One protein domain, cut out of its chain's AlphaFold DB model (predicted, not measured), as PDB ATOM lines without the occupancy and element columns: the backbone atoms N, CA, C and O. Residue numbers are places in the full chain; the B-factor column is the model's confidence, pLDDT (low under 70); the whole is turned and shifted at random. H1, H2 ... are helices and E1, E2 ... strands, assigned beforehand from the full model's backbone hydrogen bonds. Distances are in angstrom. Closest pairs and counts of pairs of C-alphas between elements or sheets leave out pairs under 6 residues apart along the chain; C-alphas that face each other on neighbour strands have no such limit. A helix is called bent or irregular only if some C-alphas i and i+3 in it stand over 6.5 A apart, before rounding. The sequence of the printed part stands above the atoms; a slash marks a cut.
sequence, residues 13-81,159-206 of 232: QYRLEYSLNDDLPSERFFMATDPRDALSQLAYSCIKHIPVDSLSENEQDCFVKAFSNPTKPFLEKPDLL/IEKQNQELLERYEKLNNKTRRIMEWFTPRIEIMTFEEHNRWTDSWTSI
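AT A GLANCE: This is residues 13 to 81 and 159 to 206 of the 232 residues of an uncharacterized protein of Opitutae bacterium (UniProt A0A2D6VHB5). A strongly twisted sheet of four strands curls round one helix, H1; H2 packs on H1, and the long helix H3 reaches away from there, making much of the domain's length. The unnamed stretch 69 to 81 runs out toward the same end as the first residues of H3. The printed part has 117 residues, with three named helices and four named strands in the order E1 E2 H1 H2 H3 E3 E4. The sheet, in the order E2 E1 E3 E4, is antiparallel throughout, and the class is mixed, helices and strands. The whole is loose, with a radius of gyration of the C-alphas of 17.0 A, and elongated, spanning 59 by 32 by 21 A.

HOW THE PARTS SIT: E1, residues 13 to 20, and E2, residues 26 to 32, form a hairpin; N 16 and O 28 are 2.9 A apart, within hydrogen-bond range. E3, residues 188 to 197, is the antiparallel neighbour of E1 at 168 degrees, with N 15 and O 194 at 2.8 A. E3 bends by 54 degrees at residue 191. E3 and E4, residues 202 to 205, form a second hairpin, with N 195 and O 204 at 2.9 A. E2 and E4 are the edge strands. H1, residues 35 to 49, is on one face of the sheet, giving two layers, a sheet and a helix over one face; the closest C-alphas of H1 and E2 are those of Ala 38 and Ala 32, 5.3 A apart. H1 is irregular, but only just: C-alphas 45 and 48 are 6.9 A apart. H2, residues 57 to 68, touches H1 at a steep tilt of 54 degrees, opposite ways, closest at the C-alphas of Ser 68 and Arg 36, 5.2 A. H3, residues 159 to 184, touches H2 with residues 173 to 181 alone, at a steep tilt of 52 degrees, the same way; the closest C-alphas are those of Thr 177 and Phe 63, 5.5 A. H1 and H3 are near each other. H2 and H3 are not on the sheet. Each O i to N i+4 pair is within hydrogen-bond range in H2 and H3, and 9 of 11 are in H1.

IN THESE COORDINATES: E1 begins at C-alpha 13, (306.976, 251.472, 179.352), and is 22.0 A long; E2 follows, and then H1, 22.2 A, and H2. H3 runs 37.3 A from C-alpha 159 at (293.152, 233.610, 136.619). E3 is 26.0 A long, and E4 ends at C-alpha 205, (306.336, 263.582, 176.966).

THE WHOLE: The C-alphas farthest apart are those of Glu 160 and Thr 200, 59.7 A. Residues 82 to 158 are not printed; C-alphas 81 and 159 are 6.3 A apart across this cut. Of the links printed whole, H1 to H2 is short and the others are tight. The mean pLDDT of the printed part is 92.7, and no printed residue is under 70.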
ATOM      1  N   GLN A  13     308.294 251.211 178.790       95.69
ATOM      2  CA  GLN A  13     306.976 251.472 179.352       95.69
ATOM      3  C   GLN A  13     306.443 252.805 178.824       95.69
ATOM      4  O   GLN A  13     307.093 253.834 178.982       95.69
ATOM      5  N   TYR A  14     305.232 252.788 178.283       96.94
ATOM      6  CA  TYR A  14     304.511 253.974 177.834       96.94
ATOM      7  C   TYR A  14     303.286 254.214 178.703       96.94
ATOM      8  O   TYR A  14     302.652 253.265 179.175       96.94
ATOM      9  N   ARG A  15     302.942 255.487 178.886       96.94
ATOM     10  CA  ARG A  15     301.742 255.954 179.577       96.94
ATOM     11  C   ARG A  15     300.903 256.760 178.602       96.94
ATOM     12  O   ARG A  15     301.389 257.730 178.027       96.94
ATOM     13  N   LEU A  16     299.658 256.335 178.415       97.12
ATOM     14  CA  LEU A  16     298.687 257.028 177.580       97.12
ATOM     15  C   LEU A  16     297.446 257.356 178.400       97.12
ATOM     16  O   LEU A  16     296.829 256.469 178.991       97.12
ATOM     17  N   GLU A  17     297.072 258.625 178.394       96.75
ATOM     18  CA  GLU A  17     295.794 259.113 178.893       96.75
ATOM     19  C   GLU A  17     294.943 259.512 177.693       96.75
ATOM     20  O   GLU A  17     295.378 260.313 176.862       96.75
ATOM     21  N   TYR A  18     293.749 258.936 177.580       95.25
ATOM     22  CA  TYR A  18     292.861 259.192 176.452       95.25
ATOM     23  C   TYR A  18     291.399 259.287 176.876       95.25
ATOM     24  O   TYR A  18     290.975 258.638 177.833       95.25
ATOM     25  N   SER A  19     290.613 260.048 176.120       94.94
ATOM     26  CA  SER A  19     289.151 260.052 176.185       94.94
ATOM     27  C   SER A  19     288.583 259.448 174.897       94.94
ATOM     28  O   SER A  19     289.190 259.534 173.826       94.94
ATOM     29  N   LEU A  20     287.433 258.777 174.997       93.44
ATOM     30  CA  LEU A  20     286.724 258.225 173.844       93.44
ATOM     31  C   LEU A  20     285.254 258.647 173.904       93.44
ATOM     32  O   LEU A  20     284.579 258.337 174.878       93.44
ATOM     33  N   ASN A  21     284.738 259.284 172.850       90.06
ATOM     34  CA  ASN A  21     283.378 259.848 172.797       90.06
ATOM     35  C   ASN A  21     283.081 260.866 173.915       90.06
ATOM     36  O   ASN A  21     281.978 260.850 174.462       90.06
ATOM     37  N   ASP A  22     284.051 261.712 174.268       85.00
ATOM     38  CA  ASP A  22     283.929 262.689 175.364       85.00
ATOM     39  C   ASP A  22     283.604 262.052 176.738       85.00
ATOM     40  O   ASP A  22     283.044 262.704 177.624       85.00
ATOM     41  N   ASP A  23     283.925 260.765 176.924       89.81
ATOM     42  CA  ASP A  23     283.822 260.077 178.216       89.81
ATOM     43  C   ASP A  23     284.979 260.475 179.154       89.81
ATOM     44  O   ASP A  23     285.917 261.180 178.771       89.81
ATOM     45  N   LEU A  24     284.926 260.017 180.407       90.88
ATOM     46  CA  LEU A  24     285.977 260.265 181.387       90.88
ATOM     47  C   LEU A  24     287.345 259.759 180.882       90.88
ATOM     48  O   LEU A  24     287.440 258.610 180.429       90.88
ATOM     49  N   PRO A  25     288.412 260.572 181.017       94.25
ATOM     50  CA  PRO A  25     289.756 260.164 180.644       94.25
ATOM     51  C   PRO A  25     290.170 258.864 181.330       94.25
ATOM     52  O   PRO A  25     289.941 258.653 182.525       94.25
ATOM     53  N   SER A  26     290.783 257.981 180.553       93.44
ATOM     54  CA  SER A  26     291.302 256.697 180.994       93.44
ATOM     55  C   SER A  26     292.814 256.666 180.828       93.44
ATOM     56  O   SER A  26     293.333 256.904 179.741       93.44
ATOM     57  N   GLU A  27     293.515 256.305 181.900       95.88
ATOM     58  CA  GLU A  27     294.962 256.093 181.884       95.88
ATOM     59  C   GLU A  27     295.279 254.608 181.641       95.88
ATOM     60  O   GLU A  27     294.674 253.704 182.234       95.88
ATOM     61  N   ARG A  28     296.232 254.342 180.747       95.69
ATOM     62  CA  ARG A  28     296.740 253.003 180.440       95.69
ATOM     63  C   ARG A  28     298.256 253.008 180.339       95.69
ATOM     64  O   ARG A  28     298.868 253.966 179.878       95.69
ATOM     65  N   PHE A  29     298.836 251.877 180.727       96.12
ATOM     66  CA  PHE A  29     300.264 251.617 180.632       96.12
ATOM     67  C   PHE A  29     300.504 250.454 179.678       96.12
ATOM     68  O   PHE A  29     299.855 249.413 179.807       96.12
ATOM     69  N   PHE A  30     301.449 250.624 178.761       95.38
ATOM     70  CA  PHE A  30     301.802 249.623 177.757       95.38
ATOM     71  C   PHE A  30     303.300 249.336 177.802       95.38
ATOM     72  O   PHE A  30     304.088 250.210 178.159       95.38
ATOM     73  N   MET A  31     303.688 248.107 177.463       94.75
ATOM     74  CA  MET A  31     305.084 247.754 177.197       94.75
ATOM     75  C   MET A  31     305.222 247.597 175.693       94.75
ATOM     76  O   MET A  31     304.579 246.716 175.129       94.75
ATOM     77  N   ALA A  32     306.027 248.437 175.059       94.06
ATOM     78  CA  ALA A  32     306.192 248.447 173.612       94.06
ATOM     79  C   ALA A  32     307.653 248.715 173.247       94.06
ATOM     80  O   ALA A  32     308.419 249.239 174.058       94.06
ATOM     81  N   THR A  33     308.057 248.337 172.041       91.62
ATOM     82  CA  THR A  33     309.407 248.630 171.532       91.62
ATOM     83  C   THR A  33     309.525 250.053 171.002       91.62
ATOM     84  O   THR A  33     310.612 250.621 171.007       91.62
ATOM     85  N   ASP A  34     308.409 250.642 170.575       91.94
ATOM     86  CA  ASP A  34     308.347 251.990 170.025       91.94
ATOM     87  C   ASP A  34     306.992 252.669 170.350       91.94
ATOM     88  O   ASP A  34     306.030 251.999 170.761       91.94
ATOM     89  N   PRO A  35     306.883 254.000 170.174       93.12
ATOM     90  CA  PRO A  35     305.643 254.731 170.426       93.12
ATOM     91  C   PRO A  35     304.469 254.294 169.529       93.12
ATOM     92  O   PRO A  35     303.307 254.380 169.935       93.12
ATOM     93  N   ARG A  36     304.728 253.818 168.305       93.88
ATOM     94  CA  ARG A  36     303.674 253.389 167.366       93.88
ATOM     95  C   ARG A  36     303.070 252.052 167.785       93.88
ATOM     96  O   ARG A  36     301.863 251.859 167.648       93.88
ATOM     97  N   ASP A  37     303.863 251.149 168.336       93.94
ATOM     98  CA  ASP A  37     303.411 249.894 168.912       93.94
ATOM     99  C   ASP A  37     302.587 250.156 170.182       93.94
ATOM    100  O   ASP A  37     301.507 249.589 170.344       93.94
ATOM    101  N   ALA A  38     302.973 251.136 171.010       95.25
ATOM    102  CA  ALA A  38     302.134 251.581 172.128       95.25
ATOM    103  C   ALA A  38     300.765 252.117 171.655       95.25
ATOM    104  O   ALA A  38     299.725 251.744 172.205       95.25
ATOM    105  N   LEU A  39     300.737 252.934 170.592       95.62
ATOM    106  CA  LEU A  39     299.487 253.373 169.953       95.62
ATOM    107  C   LEU A  39     298.695 252.205 169.351       95.62
ATOM    108  O   LEU A  39     297.463 252.219 169.370       95.62
ATOM    109  N   SER A  40     299.382 251.184 168.841       95.62
ATOM    110  CA  SER A  40     298.752 249.987 168.290       95.62
ATOM    111  C   SER A  40     298.034 249.191 169.385       95.62
ATOM    112  O   SER A  40     296.866 248.824 169.238       95.62
ATOM    113  N   GLN A  41     298.683 249.008 170.536       95.81
ATOM    114  CA  GLN A  41     298.078 248.385 171.716       95.81
ATOM    115  C   GLN A  41     296.900 249.207 172.264       95.81
ATOM    116  O   GLN A  41     295.866 248.637 172.640       95.81
ATOM    117  N   LEU A  42     297.005 250.542 172.255       95.56
ATOM    118  CA  LEU A  42     295.883 251.424 172.578       95.56
ATOM    119  C   LEU A  42     294.700 251.174 171.631       95.56
ATOM    120  O   LEU A  42     293.580 250.970 172.110       95.56
ATOM    121  N   ALA A  43     294.940 251.127 170.317       95.06
ATOM    122  CA  ALA A  43     293.903 250.857 169.326       95.06
ATOM    123  C   ALA A  43     293.213 249.512 169.574       95.06
ATOM    124  O   ALA A  43     291.985 249.488 169.659       95.06
ATOM    125  N   TYR A  44     293.965 248.425 169.806       95.06
ATOM    126  CA  TYR A  44     293.384 247.120 170.160       95.06
ATOM    127  C   TYR A  44     292.465 247.209 171.382       95.06
ATOM    128  O   TYR A  44     291.360 246.662 171.379       95.06
ATOM    129  N   SER A  45     292.879 247.944 172.419       92.69
ATOM    130  CA  SER A  45     292.066 248.115 173.628       92.69
ATOM    131  C   SER A  45     290.747 248.861 173.371       92.69
ATOM    132  O   SER A  45     289.756 248.634 174.078       92.69
ATOM    133  N   CYS A  46     290.721 249.698 172.330       92.62
ATOM    134  CA  CYS A  46     289.575 250.505 171.935       92.62
ATOM    135  C   CYS A  46     288.597 249.779 170.996       92.62
ATOM    136  O   CYS A  46     287.452 250.217 170.873       92.62
ATOM    137  N   ILE A  47     288.983 248.649 170.386       92.75
ATOM    138  CA  ILE A  47     288.150 247.916 169.408       92.75
ATOM    139  C   ILE A  47     286.772 247.561 169.972       92.75
ATOM    140  O   ILE A  47     285.762 247.686 169.283       92.75
ATOM    141  N   LYS A  48     286.709 247.186 171.253       90.62
ATOM    142  CA  LYS A  48     285.461 246.829 171.947       90.62
ATOM    143  C   LYS A  48     284.423 247.960 172.011       90.62
ATOM    144  O   LYS A  48     283.269 247.696 172.333       90.62
ATOM    145  N   HIS A  49     284.835 249.203 171.772       89.62
ATOM    146  CA  HIS A  49     283.967 250.380 171.790       89.62
ATOM    147  C   HIS A  49     283.483 250.787 170.394       89.62
ATOM    148  O   HIS A  49     282.643 251.679 170.277       89.62
ATOM    149  N   ILE A  50     284.002 250.158 169.338       90.62
ATOM    150  CA  ILE A  50     283.610 250.453 167.962       90.62
ATOM    151  C   ILE A  50     282.220 249.842 167.717       90.62
ATOM    152  O   ILE A  50     282.024 248.656 167.982       90.62
ATOM    153  N   PRO A  51     281.243 250.610 167.199       88.19
ATOM    154  CA  PRO A  51     279.863 250.167 167.009       88.19
ATOM    155  C   PRO A  51     279.720 249.338 165.725       88.19
ATOM    156  O   PRO A  51     278.952 249.673 164.825       88.19
ATOM    157  N   VAL A  52     280.501 248.269 165.619       86.06
ATOM    158  CA  VAL A  52     280.485 247.313 164.511       86.06
ATOM    159  C   VAL A  52     280.387 245.900 165.066       86.06
ATOM    160  O   VAL A  52     280.824 245.630 166.184       86.06
ATOM    161  N   ASP A  53     279.828 244.989 164.270       80.69
ATOM    162  CA  ASP A  53     279.896 243.563 164.576       80.69
ATOM    163  C   ASP A  53     281.361 243.137 164.730       80.69
ATOM    164  O   ASP A  53     282.246 243.707 164.084       80.69
ATOM    165  N   SER A  54     281.602 242.133 165.580       84.00
ATOM    166  CA  SER A  54     282.939 241.637 165.924       84.00
ATOM    167  C   SER A  54     283.872 241.609 164.711       84.00
ATOM    168  O   SER A  54     283.585 240.939 163.715       84.00
ATOM    169  N   LEU A  55     284.979 242.343 164.802       89.06
ATOM    170  CA  LEU A  55     285.981 242.404 163.747       89.06
ATOM    171  C   LEU A  55     286.763 241.091 163.698       89.06
ATOM    172  O   LEU A  55     287.169 240.565 164.736       89.06
ATOM    173  N   SER A  56     286.999 240.578 162.494       92.50
ATOM    174  CA  SER A  56     287.966 239.492 162.291       92.50
ATOM    175  C   SER A  56     289.389 239.972 162.591       92.50
ATOM    176  O   SER A  56     289.654 241.167 162.525       92.50
ATOM    177  N   GLU A  57     290.312 239.060 162.892       92.56
ATOM    178  CA  GLU A  57     291.712 239.382 163.221       92.56
ATOM    179  C   GLU A  57     292.362 240.303 162.173       92.56
ATOM    180  O   GLU A  57     292.820 241.390 162.504       92.56
ATOM    181  N   ASN A  58     292.229 239.971 160.886       91.94
ATOM    182  CA  ASN A  58     292.736 240.805 159.790       91.94
ATOM    183  C   ASN A  58     292.145 242.228 159.778       91.94
ATOM    184  O   ASN A  58     292.823 243.184 159.408       91.94
ATOM    185  N   GLU A  59     290.868 242.382 160.137       92.94
ATOM    186  CA  GLU A  59     290.211 243.693 160.207       92.94
ATOM    187  C   GLU A  59     290.691 244.499 161.415       92.94
ATOM    188  O   GLU A  59     290.864 245.713 161.302       92.94
ATOM    189  N   GLN A  60     290.925 243.828 162.547       94.44
ATOM    190  CA  GLN A  60     291.517 244.439 163.736       94.44
ATOM    191  C   GLN A  60     292.922 244.953 163.417       94.44
ATOM    192  O   GLN A  60     293.200 246.125 163.650       94.44
ATOM    193  N   ASP A  61     293.758 244.130 162.786       94.25
ATOM    194  CA  ASP A  61     295.127 244.492 162.414       94.25
ATOM    195  C   ASP A  61     295.167 245.669 161.437       94.25
ATOM    196  O   ASP A  61     295.964 246.593 161.605       94.25
ATOM    197  N   CYS A  62     294.284 245.680 160.431       94.44
ATOM    198  CA  CYS A  62     294.185 246.805 159.499       94.44
ATOM    199  C   CYS A  62     293.805 248.101 160.219       94.44
ATOM    200  O   CYS A  62     294.393 249.146 159.949       94.44
ATOM    201  N   PHE A  63     292.826 248.043 161.125       95.25
ATOM    202  CA  PHE A  63     292.414 249.194 161.926       95.25
ATOM    203  C   PHE A  63     293.552 249.704 162.812       95.25
ATOM    204  O   PHE A  63     293.838 250.900 162.825       95.25
ATOM    205  N   VAL A  64     294.230 248.797 163.505       95.25
ATOM    206  CA  VAL A  64     295.335 249.123 164.403       95.25
ATOM    207  C   VAL A  64     296.479 249.789 163.644       95.25
ATOM    208  O   VAL A  64     296.925 250.861 164.049       95.25
ATOM    209  N   LYS A  65     296.893 249.216 162.505       94.31
ATOM    210  CA  LYS A  65     297.918 249.803 161.626       94.31
ATOM    211  C   LYS A  65     297.500 251.172 161.089       94.31
ATOM    212  O   LYS A  65     298.315 252.090 161.059       94.31
ATOM    213  N   ALA A  66     296.233 251.324 160.696       94.00
ATOM    214  CA  ALA A  66     295.703 252.595 160.207       94.00
ATOM    215  C   ALA A  66     295.726 253.691 161.282       94.00
ATOM    216  O   ALA A  66     295.947 254.859 160.965       94.00
ATOM    217  N   PHE A  67     295.503 253.329 162.548       94.19
ATOM    218  CA  PHE A  67     295.526 254.266 163.665       94.19
ATOM    219  C   PHE A  67     296.945 254.639 164.106       94.19
ATOM    220  O   PHE A  67     297.234 255.820 164.299       94.19
ATOM    221  N   SER A  68     297.835 253.657 164.268       93.19
ATOM    222  CA  SER A  68     299.198 253.905 164.752       93.19
ATOM    223  C   SER A  68     300.108 254.547 163.706       93.19
ATOM    224  O   SER A  68     301.098 255.201 164.056       93.19
ATOM    225  N   ASN A  69     299.784 254.392 162.419       91.06
ATOM    226  CA  ASN A  69     300.531 254.992 161.326       91.06
ATOM    227  C   ASN A  69     299.614 255.545 160.218       91.06
ATOM    228  O   ASN A  69     299.507 254.950 159.146       91.06
ATOM    229  N   PRO A  70     298.980 256.713 160.436       86.50
ATOM    230  CA  PRO A  70     298.018 257.277 159.486       86.50
ATOM    231  C   PRO A  70     298.659 257.749 158.171       86.50
ATOM    232  O   PRO A  70     297.958 257.957 157.185       86.50
ATOM    233  N   THR A  71     299.981 257.941 158.146       85.38
ATOM    234  CA  THR A  71     300.725 258.398 156.964       85.38
ATOM    235  C   THR A  71     301.069 257.274 155.991       85.38
ATOM    236  O   THR A  71     301.349 257.553 154.828       85.38
ATOM    237  N   LYS A  72     301.048 256.011 156.438       86.00
ATOM    238  CA  LYS A  72     301.395 254.847 155.613       86.00
ATOM    239  C   LYS A  72     300.155 254.033 155.237       86.00
ATOM    240  O   LYS A  72     299.176 254.013 155.985       86.00
ATOM    241  N   PRO A  73     300.171 253.326 154.091       86.19
ATOM    242  CA  PRO A  73     299.109 252.384 153.773       86.19
ATOM    243  C   PRO A  73     299.077 251.254 154.814       86.19
ATOM    244  O   PRO A  73     300.080 250.599 155.072       86.19
ATOM    245  N   PHE A  74     297.906 251.006 155.402       88.00
ATOM    246  CA  PHE A  74     297.699 249.918 156.370       88.00
ATOM    247  C   PHE A  74     297.428 248.558 155.708       88.00
ATOM    248  O   PHE A  74     297.417 247.529 156.384       88.00
ATOM    249  N   LEU A  75     297.173 248.560 154.397       89.12
ATOM    250  CA  LEU A  75     296.910 247.376 153.592       89.12
ATOM    251  C   LEU A  75     297.510 247.561 152.195       89.12
ATOM    252  O   LEU A  75     297.125 248.472 151.456       89.12
ATOM    253  N   GLU A  76     298.429 246.675 151.831       89.06
ATOM    254  CA  GLU A  76     299.039 246.649 150.504       89.06
ATOM    255  C   GLU A  76     298.084 246.060 149.471       89.06
ATOM    256  O   GLU A  76     297.262 245.183 149.765       89.06
ATOM    257  N   LYS A  77     298.173 246.571 148.243       88.69
ATOM    258  CA  LYS A  77     297.389 246.046 147.131       88.69
ATOM    259  C   LYS A  77     297.914 244.645 146.782       88.69
ATOM    260  O   LYS A  77     299.123 244.502 146.649       88.69
ATOM    261  N   PRO A  78     297.042 243.635 146.614       87.94
ATOM    262  CA  PRO A  78     297.489 242.281 146.316       87.94
ATOM    263  C   PRO A  78     298.141 242.192 144.933       87.94
ATOM    264  O   PRO A  78     297.662 242.810 143.974       87.94
ATOM    265  N   ASP A  79     299.175 241.359 144.832       89.06
ATOM    266  CA  ASP A  79     299.778 240.976 143.559       89.06
ATOM    267  C   ASP A  79     298.814 240.104 142.755       89.06
ATOM    268  O   ASP A  79     298.211 239.154 143.266       89.06
ATOM    269  N   LEU A  80     298.649 240.448 141.480       89.69
ATOM    270  CA  LEU A  80     297.751 239.745 140.575       89.69
ATOM    271  C   LEU A  80     298.500 238.630 139.849       89.69
ATOM    272  O   LEU A  80     299.641 238.801 139.424       89.69
ATOM    273  N   LEU A  81     297.828 237.498 139.664       86.19
ATOM    274  CA  LEU A  81     298.340 236.380 138.886       86.19
ATOM    275  C   LEU A  81     298.495 236.788 137.416       86.19
ATOM    276  O   LEU A  81     297.574 237.358 136.820       86.19
ATOM    277  N   ILE A 159     292.227 232.635 136.027       93.00
ATOM    278  CA  ILE A 159     293.152 233.610 136.619       93.00
ATOM    279  C   ILE A 159     292.471 234.965 136.814       93.00
ATOM    280  O   ILE A 159     292.533 235.534 137.902       93.00
ATOM    281  N   GLU A 160     291.758 235.457 135.804       93.19
ATOM    282  CA  GLU A 160     291.005 236.711 135.875       93.19
ATOM    283  C   GLU A 160     289.966 236.672 136.995       93.19
ATOM    284  O   GLU A 160     289.885 237.605 137.792       93.19
ATOM    285  N   LYS A 161     289.235 235.558 137.123       95.31
ATOM    286  CA  LYS A 161     288.286 235.364 138.221       95.31
ATOM    287  C   LYS A 161     288.976 235.405 139.588       95.31
ATOM    288  O   LYS A 161     288.478 236.056 140.502       95.31
ATOM    289  N   GLN A 162     290.115 234.729 139.741       94.06
ATOM    290  CA  GLN A 162     290.875 234.744 140.997       94.06
ATOM    291  C   GLN A 162     291.382 236.152 141.338       94.06
ATOM    292  O   GLN A 162     291.237 236.595 142.475       94.06
ATOM    293  N   ASN A 163     291.911 236.873 140.351       94.38
ATOM    294  CA  ASN A 163     292.365 238.253 140.503       94.38
ATOM    295  C   ASN A 163     291.216 239.189 140.895       94.38
ATOM    296  O   ASN A 163     291.382 240.030 141.779       94.38
ATOM    297  N   GLN A 164     290.040 239.016 140.293       95.31
ATOM    298  CA  GLN A 164     288.846 239.768 140.661       95.31
ATOM    299  C   GLN A 164     288.449 239.501 142.120       95.31
ATOM    300  O   GLN A 164     288.255 240.445 142.882       95.31
ATOM    301  N   GLU A 165     288.388 238.235 142.542       94.94
ATOM    302  CA  GLU A 165     288.066 237.884 143.930       94.94
ATOM    303  C   GLU A 165     289.081 238.465 144.932       94.94
ATOM    304  O   GLU A 165     288.698 238.891 146.025       94.94
ATOM    305  N   LEU A 166     290.371 238.498 144.578       93.12
ATOM    306  CA  LEU A 166     291.416 239.113 145.401       93.12
ATOM    307  C   LEU A 166     291.199 240.622 145.556       93.12
ATOM    308  O   LEU A 166     291.245 241.134 146.678       93.12
ATOM    309  N   LEU A 167     290.913 241.322 144.457       94.38
ATOM    310  CA  LEU A 167     290.643 242.759 144.471       94.38
ATOM    311  C   LEU A 167     289.377 243.093 145.261       94.38
ATOM    312  O   LEU A 167     289.404 243.990 146.099       94.38
ATOM    313  N   GLU A 168     288.295 242.339 145.074       95.25
ATOM    314  CA  GLU A 168     287.045 242.545 145.813       95.25
ATOM    315  C   GLU A 168     287.242 242.371 147.327       95.25
ATOM    316  O   GLU A 168     286.726 243.158 148.126       95.25
ATOM    317  N   ARG A 169     288.022 241.365 147.749       93.00
ATOM    318  CA  ARG A 169     288.367 241.172 149.168       93.00
ATOM    319  C   ARG A 169     289.197 242.331 149.706       93.00
ATOM    320  O   ARG A 169     288.879 242.833 150.787       93.00
ATOM    321  N   TYR A 170     290.214 242.761 148.959       94.56
ATOM    322  CA  TYR A 170     291.048 243.910 149.309       94.56
ATOM    323  C   TYR A 170     290.202 245.178 149.480       94.56
ATOM    324  O   TYR A 170     290.252 245.823 150.525       94.56
ATOM    325  N   GLU A 171     289.360 245.507 148.499       94.69
ATOM    326  CA  GLU A 171     288.514 246.700 148.535       94.69
ATOM    327  C   GLU A 171     287.502 246.655 149.674       94.69
ATOM    328  O   GLU A 171     287.265 247.669 150.336       94.69
ATOM    329  N   LYS A 172     286.900 245.490 149.931       93.62
ATOM    330  CA  LYS A 172     285.961 245.314 151.040       93.62
ATOM    331  C   LYS A 172     286.638 245.585 152.381       93.62
ATOM    332  O   LYS A 172     286.079 246.322 153.196       93.62
ATOM    333  N   LEU A 173     287.824 245.015 152.594       93.50
ATOM    334  CA  LEU A 173     288.602 245.199 153.816       93.50
ATOM    335  C   LEU A 173     289.033 246.662 153.972       93.50
ATOM    336  O   LEU A 173     288.747 247.281 154.995       93.50
ATOM    337  N   ASN A 174     289.611 247.243 152.921       94.06
ATOM    338  CA  ASN A 174     290.061 248.631 152.896       94.06
ATOM    339  C   ASN A 174     288.915 249.613 153.205       94.06
ATOM    340  O   ASN A 174     289.022 250.470 154.083       94.06
ATOM    341  N   ASN A 175     287.762 249.445 152.549       94.12
ATOM    342  CA  ASN A 175     286.591 250.288 152.786       94.12
ATOM    343  C   ASN A 175     286.024 250.134 154.198       94.12
ATOM    344  O   ASN A 175     285.562 251.120 154.777       94.12
ATOM    345  N   LYS A 176     286.027 248.918 154.755       93.50
ATOM    346  CA  LYS A 176     285.559 248.688 156.123       93.50
ATOM    347  C   LYS A 176     286.471 249.390 157.128       93.50
ATOM    348  O   LYS A 176     285.967 250.153 157.947       93.50
ATOM    349  N   THR A 177     287.786 249.206 157.011       94.38
ATOM    350  CA  THR A 177     288.775 249.875 157.867       94.38
ATOM    351  C   THR A 177     288.665 251.392 157.768       94.38
ATOM    352  O   THR A 177     288.596 252.068 158.791       94.38
ATOM    353  N   ARG A 178     288.537 251.941 156.552       94.00
ATOM    354  CA  ARG A 178     288.349 253.383 156.348       94.00
ATOM    355  C   ARG A 178     287.120 253.922 157.079       94.00
ATOM    356  O   ARG A 178     287.227 254.930 157.766       94.00
ATOM    357  N   ARG A 179     285.970 253.244 156.988       94.25
ATOM    358  CA  ARG A 179     284.745 253.652 157.707       94.25
ATOM    359  C   ARG A 179     284.927 253.631 159.221       94.25
ATOM    360  O   ARG A 179     284.413 254.505 159.913       94.25
ATOM    361  N   ILE A 180     285.638 252.627 159.733       94.56
ATOM    362  CA  ILE A 180     285.955 252.538 161.158       94.56
ATOM    363  C   ILE A 180     286.832 253.721 161.569       94.56
ATOM    364  O   ILE A 180     286.514 254.378 162.552       94.56
ATOM    365  N   MET A 181     287.875 254.038 160.799       94.81
ATOM    366  CA  MET A 181     288.757 255.180 161.060       94.81
ATOM    367  C   MET A 181     288.018 256.521 160.994       94.81
ATOM    368  O   MET A 181     288.150 257.331 161.903       94.81
ATOM    369  N   GLU A 182     287.170 256.731 159.983       94.50
ATOM    370  CA  GLU A 182     286.314 257.924 159.863       94.50
ATOM    371  C   GLU A 182     285.418 258.123 161.094       94.50
ATOM    372  O   GLU A 182     285.161 259.254 161.512       94.50
ATOM    373  N   TRP A 183     284.944 257.028 161.692       94.44
ATOM    374  CA  TRP A 183     284.200 257.080 162.943       94.44
ATOM    375  C   TRP A 183     285.125 257.314 164.146       94.44
ATOM    376  O   TRP A 183     284.827 258.177 164.967       94.44
ATOM    377  N   PHE A 184     286.226 256.571 164.249       94.44
ATOM    378  CA  PHE A 184     287.083 256.488 165.432       94.44
ATOM    379  C   PHE A 184     287.956 257.727 165.646       94.44
ATOM    380  O   PHE A 184     287.981 258.262 166.750       94.44
ATOM    381  N   THR A 185     288.626 258.223 164.601       93.12
ATOM    382  CA  THR A 185     289.568 259.352 164.675       93.12
ATOM    383  C   THR A 185     289.000 260.605 165.346       93.12
ATOM    384  O   THR A 185     289.669 261.132 166.225       93.12
ATOM    385  N   PRO A 186     287.788 261.099 165.018       93.94
ATOM    386  CA  PRO A 186     287.243 262.282 165.689       93.94
ATOM    387  C   PRO A 186     286.736 262.014 167.115       93.94
ATOM    388  O   PRO A 186     286.285 262.945 167.770       93.94
ATOM    389  N   ARG A 187     286.713 260.754 167.568       94.62
ATOM    390  CA  ARG A 187     286.146 260.348 168.864       94.62
ATOM    391  C   ARG A 187     287.194 260.020 169.904       94.62
ATOM    392  O   ARG A 187     286.841 259.969 171.074       94.62
ATOM    393  N   ILE A 188     288.418 259.728 169.482       94.81
ATOM    394  CA  ILE A 188     289.544 259.450 170.362       94.81
ATOM    395  C   ILE A 188     290.357 260.731 170.530       94.81
ATOM    396  O   ILE A 188     290.777 261.343 169.550       94.81
ATOM    397  N   GLU A 189     290.600 261.120 171.771       94.94
ATOM    398  CA  GLU A 189     291.499 262.218 172.109       94.94
ATOM    399  C   GLU A 189     292.602 261.664 173.005       94.94
ATOM    400  O   GLU A 189     292.327 261.135 174.081       94.94
ATOM    401  N   ILE A 190     293.854 261.753 172.555       94.88
ATOM    402  CA  ILE A 190     295.019 261.410 173.375       94.88
ATOM    403  C   ILE A 190     295.461 262.687 174.080       94.88
ATOM    404  O   ILE A 190     295.928 263.624 173.437       94.88
ATOM    405  N   MET A 191     295.291 262.717 175.398       94.31
ATOM    406  CA  MET A 191     295.571 263.881 176.239       94.31
ATOM    407  C   MET A 191     297.028 263.901 176.698       94.31
ATOM    408  O   MET A 191     297.690 264.934 176.636       94.31
ATOM    409  N   THR A 192     297.527 262.740 177.125       95.75
ATOM    410  CA  THR A 192     298.898 262.563 177.605       95.75
ATOM    411  C   THR A 192     299.501 261.362 176.895       95.75
ATOM    412  O   THR A 192     298.899 260.287 176.881       95.75
ATOM    413  N   PHE A 193     300.696 261.526 176.331       97.00
ATOM    414  CA  PHE A 193     301.490 260.428 175.791       97.00
ATOM    415  C   PHE A 193     302.923 260.573 176.285       97.00
ATOM    416  O   PHE A 193     303.576 261.581 176.029       97.00
ATOM    417  N   GLU A 194     303.400 259.595 177.044       96.69
ATOM    418  CA  GLU A 194     304.716 259.649 177.666       96.69
ATOM    419  C   GLU A 194     305.432 258.303 177.637       96.69
ATOM    420  O   GLU A 194     304.816 257.235 177.643       96.69
ATOM    421  N   GLU A 195     306.753 258.381 177.694       95.69
ATOM    422  CA  GLU A 195     307.677 257.259 177.782       95.69
ATOM    423  C   GLU A 195     308.425 257.284 179.120       95.69
ATOM    424  O   GLU A 195     308.899 258.336 179.563       95.69
ATOM    425  N   HIS A 196     308.555 256.127 179.773       94.62
ATOM    426  CA  HIS A 196     309.353 255.985 180.990       94.62
ATOM    427  C   HIS A 196     310.831 255.794 180.653       94.62
ATOM    428  O   HIS A 196     311.244 254.781 180.082       94.62
ATOM    429  N   ASN A 197     311.656 256.736 181.102       88.06
ATOM    430  CA  ASN A 197     313.100 256.621 181.026       88.06
ATOM    431  C   ASN A 197     313.638 255.874 182.254       88.06
ATOM    432  O   ASN A 197     313.744 256.422 183.353       88.06
ATOM    433  N   ARG A 198     314.054 254.624 182.042       84.69
ATOM    434  CA  ARG A 198     314.579 253.738 183.097       84.69
ATOM    435  C   ARG A 198     315.859 254.234 183.769       84.69
ATOM    436  O   ARG A 198     316.163 253.797 184.874       84.69
ATOM    437  N   TRP A 199     316.629 255.101 183.112       85.38
ATOM    438  CA  TRP A 199     317.906 255.594 183.639       85.38
ATOM    439  C   TRP A 199     317.735 256.791 184.568       85.38
ATOM    440  O   TRP A 199     318.519 256.959 185.500       85.38
ATOM    441  N   THR A 200     316.729 257.622 184.308       87.56
ATOM    442  CA  THR A 200     316.437 258.830 185.090       87.56
ATOM    443  C   THR A 200     315.220 258.675 185.998       87.56
ATOM    444  O   THR A 200     314.932 259.591 186.762       87.56
ATOM    445  N   ASP A 201     314.528 257.533 185.916       89.50
ATOM    446  CA  ASP A 201     313.262 257.237 186.598       89.50
ATOM    447  C   ASP A 201     312.237 258.373 186.442       89.50
ATOM    448  O   ASP A 201     311.604 258.835 187.390       89.50
ATOM    449  N   SER A 202     312.133 258.881 185.216       92.44
ATOM    450  CA  SER A 202     311.276 260.016 184.877       92.44
ATOM    451  C   SER A 202     310.491 259.744 183.603       92.44
ATOM    452  O   SER A 202     310.873 258.903 182.788       92.44
ATOM    453  N   TRP A 203     309.382 260.460 183.448       95.00
ATOM    454  CA  TRP A 203     308.533 260.386 182.268       95.00
ATOM    455  C   TRP A 203     308.885 261.506 181.297       95.00
ATOM    456  O   TRP A 203     309.050 262.658 181.704       95.00
ATOM    457  N   THR A 204     309.006 261.156 180.022       94.19
ATOM    458  CA  THR A 204     309.262 262.101 178.933       94.19
ATOM    459  C   THR A 204     308.025 262.173 178.053       94.19
ATOM    460  O   THR A 204     307.555 261.141 177.579       94.19
ATOM    461  N   SER A 205     307.488 263.374 177.845       94.75
ATOM    462  CA  SER A 205     306.336 263.582 176.966       94.75
ATOM    463  C   SER A 205     306.710 263.369 175.504       94.75
ATOM    464  O   SER A 205     307.731 263.867 175.036       94.75
ATOM    465  N   ILE A 206     305.852 262.638 174.802       94.38
ATOM    466  CA  ILE A 206     305.906 262.400 173.365       94.38
ATOM    467  C   ILE A 206     304.847 263.284 172.711       94.38
ATOM    468  O   ILE A 206     303.692 263.309 173.139       94.38
TER     469      ILE A 206